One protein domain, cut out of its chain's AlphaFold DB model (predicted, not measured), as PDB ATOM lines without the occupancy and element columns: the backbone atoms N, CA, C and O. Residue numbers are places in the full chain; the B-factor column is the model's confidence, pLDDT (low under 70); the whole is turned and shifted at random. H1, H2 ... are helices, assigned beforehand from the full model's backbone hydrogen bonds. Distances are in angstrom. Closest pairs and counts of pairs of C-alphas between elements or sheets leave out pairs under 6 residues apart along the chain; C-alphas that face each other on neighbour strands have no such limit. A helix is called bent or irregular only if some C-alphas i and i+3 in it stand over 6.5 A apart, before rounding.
ATOM      1  N   LYS A  25     204.048 304.093 195.329       78.06
ATOM      2  CA  LYS A  25     203.723 304.260 196.748       78.06
ATOM      3  C   LYS A  25     202.248 304.638 196.840       78.06
ATOM      4  O   LYS A  25     201.907 305.811 196.946       78.06
ATOM      5  N   LEU A  26     201.381 303.636 196.724       80.31
ATOM      6  CA  LEU A  26     199.948 303.801 196.893       80.31
ATOM      7  C   LEU A  26     199.701 304.196 198.344       80.31
ATOM      8  O   LEU A  26     200.163 303.531 199.276       80.31
ATOM      9  N   THR A  27     198.984 305.296 198.535       81.81
ATOM     10  CA  THR A  27     198.552 305.704 199.869       81.81
ATOM     11  C   THR A  27     197.580 304.663 200.424       81.81
ATOM     12  O   THR A  27     196.919 303.936 199.675       81.81
ATOM     13  N   LEU A  28     197.459 304.572 201.751       79.75
ATOM     14  CA  LEU A  28     196.534 303.621 202.385       79.75
ATOM     15  C   LEU A  28     195.088 303.801 201.896       79.75
ATOM     16  O   LEU A  28     194.371 302.815 201.751       79.75
ATOM     17  N   PHE A  29     194.707 305.032 201.543       80.38
ATOM     18  CA  PHE A  29     193.425 305.359 200.917       80.38
ATOM     19  C   PHE A  29     193.201 304.660 199.575       80.38
ATOM     20  O   PHE A  29     192.086 304.252 199.272       80.38
ATOM     21  N   GLN A  30     194.250 304.506 198.769       82.44
ATOM     22  CA  GLN A  30     194.163 303.828 197.477       82.44
ATOM     23  C   GLN A  30     194.191 302.308 197.638       82.44
ATOM     24  O   GLN A  30     193.567 301.594 196.859       82.44
ATOM     25  N   ARG A  31     194.890 301.805 198.663       85.81
ATOM     26  CA  ARG A  31     194.989 300.366 198.927       85.81
ATOM     27  C   ARG A  31     193.725 299.797 199.576       85.81
ATOM     28  O   ARG A  31     193.315 298.697 199.223       85.81
ATOM     29  N   TYR A  32     193.106 300.542 200.494       89.00
ATOM     30  CA  TYR A  32     191.931 300.101 201.252       89.00
ATOM     31  C   TYR A  32     190.892 301.221 201.416       89.00
ATOM     32  O   TYR A  32     190.604 301.626 202.545       89.00
ATOM     33  N   PRO A  33     190.265 301.689 200.322       87.06
ATOM     34  CA  PRO A  33     189.405 302.877 200.344       87.06
ATOM     35  C   PRO A  33     188.240 302.760 201.335       87.06
ATOM     36  O   PRO A  33     187.910 303.718 202.035       87.06
ATOM     37  N   ARG A  34     187.650 301.563 201.451       90.00
ATOM     38  CA  ARG A  34     186.528 301.294 202.365       90.00
ATOM     39  C   ARG A  34     186.951 301.342 203.831       90.00
ATOM     40  O   ARG A  34     186.271 301.957 204.643       90.00
ATOM     41  N   VAL A  35     188.083 300.721 204.162       91.31
ATOM     42  CA  VAL A  35     188.582 300.653 205.544       91.31
ATOM     43  C   VAL A  35     189.035 302.031 206.005       91.31
ATOM     44  O   VAL A  35     188.696 302.441 207.109       91.31
ATOM     45  N   THR A  36     189.731 302.780 205.144       90.38
ATOM     46  CA  THR A  36     190.118 304.152 205.471       90.38
ATOM     47  C   THR A  36     188.893 305.035 205.683       90.38
ATOM     48  O   THR A  36     188.842 305.729 206.691       90.38
ATOM     49  N   MET A  37     187.869 304.969 204.818       92.38
ATOM     50  CA  MET A  37     186.636 305.743 205.027       92.38
ATOM     51  C   MET A  37     185.941 305.395 206.342       92.38
ATOM     52  O   MET A  37     185.535 306.302 207.062       92.38
ATOM     53  N   LEU A  38     185.817 304.106 206.670       94.19
ATOM     54  CA  LEU A  38     185.216 303.682 207.935       94.19
ATOM     55  C   LEU A  38     186.013 304.203 209.129       94.19
ATOM     56  O   LEU A  38     185.419 304.719 210.066       94.19
ATOM     57  N   PHE A  39     187.343 304.126 209.076       93.38
ATOM     58  CA  PHE A  39     188.193 304.632 210.148       93.38
ATOM     59  C   PHE A  39     187.998 306.134 210.361       93.38
ATOM     60  O   PHE A  39     187.742 306.545 211.484       93.38
ATOM     61  N   PHE A  40     188.039 306.941 209.294       93.19
ATOM     62  CA  PHE A  40     187.823 308.389 209.398       93.19
ATOM     63  C   PHE A  40     186.393 308.748 209.804       93.19
ATOM     64  O   PHE A  40     186.193 309.687 210.571       93.19
ATOM     65  N   GLY A  41     185.402 307.998 209.321       93.88
ATOM     66  CA  GLY A  41     184.004 308.178 209.694       93.88
ATOM     67  C   GLY A  41     183.782 307.906 211.178       93.88
ATOM     68  O   GLY A  41     183.260 308.766 211.878       93.88
ATOM     69  N   VAL A  42     184.244 306.754 211.670       94.12
ATOM     70  CA  VAL A  42     184.133 306.371 213.083       94.12
ATOM     71  C   VAL A  42     184.976 307.284 213.966       94.12
ATOM     72  O   VAL A  42     184.488 307.757 214.983       94.12
ATOM     73  N   SER A  43     186.218 307.600 213.587       93.88
ATOM     74  CA  SER A  43     187.042 308.520 214.377       93.88
ATOM     75  C   SER A  43     186.416 309.912 214.430       93.88
ATOM     76  O   SER A  43     186.396 310.540 215.484       93.88
ATOM     77  N   GLY A  44     185.873 310.390 213.307       94.38
ATOM     78  CA  GLY A  44     185.209 311.685 213.213       94.38
ATOM     79  C   GLY A  44     183.957 311.747 214.082       94.38
ATOM     80  O   GLY A  44     183.804 312.680 214.869       94.38
ATOM     81  N   THR A  45     183.095 310.730 214.012       93.00
ATOM     82  CA  THR A  45     181.907 310.660 214.871       93.00
ATOM     83  C   THR A  45     182.288 310.500 216.339       93.00
ATOM     84  O   THR A  45     181.732 311.205 217.172       93.00
ATOM     85  N   CYS A  46     183.280 309.676 216.680       91.44
ATOM     86  CA  CYS A  46     183.770 309.557 218.055       91.44
ATOM     87  C   CYS A  46     184.280 310.889 218.616       91.44
ATOM     88  O   CYS A  46     184.035 311.178 219.784       91.44
ATOM     89  N   VAL A  47     184.950 311.722 217.813       92.88
ATOM     90  CA  VAL A  47     185.396 313.053 218.255       92.88
ATOM     91  C   VAL A  47     184.210 314.003 218.426       92.88
ATOM     92  O   VAL A  47     184.114 314.669 219.456       92.88
ATOM     93  N   LEU A  48     183.277 314.038 217.472       93.50
ATOM     94  CA  LEU A  48     182.087 314.896 217.556       93.50
ATOM     95  C   LEU A  48     181.196 314.533 218.749       93.50
ATOM     96  O   LEU A  48     180.694 315.414 219.444       93.50
ATOM     97  N   PHE A  49     181.050 313.240 219.030       91.50
ATOM     98  CA  PHE A  49     180.292 312.722 220.165       91.50
ATOM     99  C   PHE A  49     181.168 312.452 221.392       91.50
ATOM    100  O   PHE A  49     180.699 311.831 222.341       91.50
ATOM    101  N   SER A  50     182.412 312.939 221.426       91.06
ATOM    102  CA  SER A  50     183.350 312.677 222.529       91.06
ATOM    103  C   SER A  50     182.781 313.098 223.879       91.06
ATOM    104  O   SER A  50     182.864 312.344 224.844       91.06
ATOM    105  N   ARG A  51     182.119 314.260 223.930       87.69
ATOM    106  CA  ARG A  51     181.437 314.755 225.129       87.69
ATOM    107  C   ARG A  51     180.293 313.841 225.558       87.69
ATOM    108  O   ARG A  51     180.165 313.553 226.737       87.69
ATOM    109  N   PHE A  52     179.489 313.369 224.607       86.56
ATOM    110  CA  PHE A  52     178.375 312.467 224.890       86.56
ATOM    111  C   PHE A  52     178.871 311.107 225.389       86.56
ATOM    112  O   PHE A  52     178.367 310.595 226.378       86.56
ATOM    113  N   ILE A  53     179.896 310.547 224.742       86.00
ATOM    114  CA  ILE A  53     180.526 309.288 225.156       86.00
ATOM    115  C   ILE A  53     181.140 309.442 226.550       86.00
ATOM    116  O   ILE A  53     180.992 308.552 227.387       86.00
ATOM    117  N   TYR A  54     181.784 310.582 226.817       84.81
ATOM    118  CA  TYR A  54     182.324 310.891 228.133       84.81
ATOM    119  C   TYR A  54     181.217 310.933 229.188       84.81
ATOM    120  O   TYR A  54     181.280 310.187 230.158       84.81
ATOM    121  N   ASP A  55     180.176 311.732 228.956       80.75
ATOM    122  CA  ASP A  55     179.074 311.915 229.899       80.75
ATOM    123  C   ASP A  55     178.214 310.650 230.088       80.75
ATOM    124  O   ASP A  55     177.587 310.504 231.130       80.75
ATOM    125  N   ALA A  56     178.151 309.747 229.103       80.62
ATOM    126  CA  ALA A  56     177.328 308.538 229.172       80.62
ATOM    127  C   ALA A  56     178.063 307.317 229.744       80.62
ATOM    128  O   ALA A  56     177.439 306.499 230.412       80.62
ATOM    129  N   PHE A  57     179.359 307.161 229.454       81.06
ATOM    130  CA  PHE A  57     180.092 305.930 229.783       81.06
ATOM    131  C   PHE A  57     181.286 306.147 230.706       81.06
ATOM    132  O   PHE A  57     181.604 305.270 231.503       81.06
ATOM    133  N   LEU A  58     181.985 307.278 230.580       80.69
ATOM    134  CA  LEU A  58     183.250 307.502 231.290       80.69
ATOM    135  C   LEU A  58     183.063 308.333 232.563       80.69
ATOM    136  O   LEU A  58     183.895 308.256 233.462       80.69
ATOM    137  N   ILE A  59     181.971 309.093 232.665       76.69
ATOM    138  CA  ILE A  59     181.707 309.989 233.792       76.69
ATOM    139  C   ILE A  59     181.621 309.233 235.118       76.69
ATOM    140  O   ILE A  59     182.216 309.665 236.097       76.69
ATOM    141  N   ASP A  60     180.975 308.065 235.120       69.31
ATOM    142  CA  ASP A  60     180.808 307.233 236.314       69.31
ATOM    143  C   ASP A  60     182.141 306.627 236.778       69.31
ATOM    144  O   ASP A  60     182.296 306.277 237.945       69.31
ATOM    145  N   PHE A  61     183.113 306.505 235.866       75.12
ATOM    146  CA  PHE A  61     184.448 306.005 236.177       75.12
ATOM    147  C   PHE A  61     185.367 307.107 236.719       75.12
ATOM    148  O   PHE A  61     186.132 306.864 237.649       75.12
ATOM    149  N   PHE A  62     185.313 308.312 236.142       75.88
ATOM    150  CA  PHE A  62     186.210 309.411 236.518       75.88
ATOM    151  C   PHE A  62     185.680 310.287 237.658       75.88
ATOM    152  O   PHE A  62     186.477 310.828 238.420       75.88
ATOM    153  N   GLU A  63     184.361 310.425 237.796       72.12
ATOM    154  CA  GLU A  63     183.717 311.252 238.822       72.12
ATOM    155  C   GLU A  63     182.691 310.429 239.627       72.12
ATOM    156  O   GLU A  63     181.485 310.679 239.538       72.12
ATOM    157  N   PRO A  64     183.138 309.459 240.451       64.06
ATOM    158  CA  PRO A  64     182.239 308.610 241.240       64.06
ATOM    159  C   PRO A  64     181.432 309.394 242.290       64.06
ATOM    160  O   PRO A  64     180.324 308.992 242.642       64.06
ATOM    161  N   ASP A  65     181.957 310.533 242.754       62.22
ATOM    162  CA  ASP A  65     181.319 311.400 243.756       62.22
ATOM    163  C   ASP A  65     180.396 312.461 243.143       62.22
ATOM    164  O   ASP A  65     179.859 313.320 243.853       62.22
ATOM    165  N   ARG A  66     180.196 312.445 241.819       60.97
ATOM    166  CA  ARG A  66     179.280 313.389 241.191       60.97
ATOM    167  C   ARG A  66     177.873 313.139 241.737       60.97
ATOM    168  O   ARG A  66     177.417 311.991 241.739       60.97
ATOM    169  N   PRO A  67     177.132 314.184 242.155       58.81
ATOM    170  CA  PRO A  67     175.727 314.010 242.471       58.81
ATOM    171  C   PRO A  67     175.061 313.461 241.213       58.81
ATOM    172  O   PRO A  67     175.030 314.144 240.182       58.81
TER     173      PRO A  67
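This is residues 25 to 67 of the 121 residues of the protein "Putative conserved protein with signal anchor" of Amblyomma aureolatum (UniProt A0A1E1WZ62). Three helices follow one another end to end in a thin rod with no packed core: the long helix H2 makes the middle stretch, the one-turn helix H1 sits at the corner by its beginning, and H3 carries on beyond its end at a changed angle. H2 and H3 meet near their ends and do not fold back on each other, and short tails, residues 25 to 27 and 63 to 67, lie at the two tips. The printed part has 43 residues with three named helices, in the order H1, H2, H3, and no named strand; the class is all helix. The whole is extended, with a radius of gyration of the C-alphas of 16.4 A, and spans 53 by 14 by 10 A.

The printed part begins at Lys 25, with its C-alpha at (203.723, 304.260, 196.748). H1 takes residues 28 to 31 and measures 5.0 A from first to last C-alpha. H2 takes residues 33 to 48, from C-alpha 33 at (189.405, 302.877, 200.344) to C-alpha 48 at (182.087, 314.896, 217.556), a length of 22.2 A. H3 takes residues 50 to 62, is 14.6 A long and ends with C-alpha 62 at (186.210, 309.411, 236.518). H3 is irregular, but only just: C-alphas 57 and 60 are 6.7 A apart, and its line is a rough one.

H1 and H2 only just touch, with 3 pairs of C-alphas within 8 A, and they touch only at the corner by their link. Their closest C-alphas are those of Phe 29 and Thr 36, 5.8 A apart, and H2 touches H1 with residues 36 to 37 alone. H2 and H3 are close but not clearly touching; their closest C-alphas, those of Cys 46 and Ile 53, are 7.8 A apart. They run the same way at a steep tilt of 65 degrees, with centres 20.3 A apart. H1 and H3 are apart. Every O i to N i+4 pair in H2 is within hydrogen-bond range, and 6 of 9 are in H3; H1 is too short for such a pair, but its one O i to N i+3 pair is within range.

The C-alphas of Lys 25 and Pro 67, the first and last printed residues, are also the two farthest apart, at 54.5 A. Residues 30 to 35, of which 33 to 35 belong to H2, stand free, and so do residues 38 to 50, of which 38 to 48 belong to H2. The printed part has no cut, and the links H1 to H2 and H2 to H3 are tight, each of 1 residue. The mean pLDDT of the printed part is 83.8; residue 60 and residues 64 to 67 are under 70.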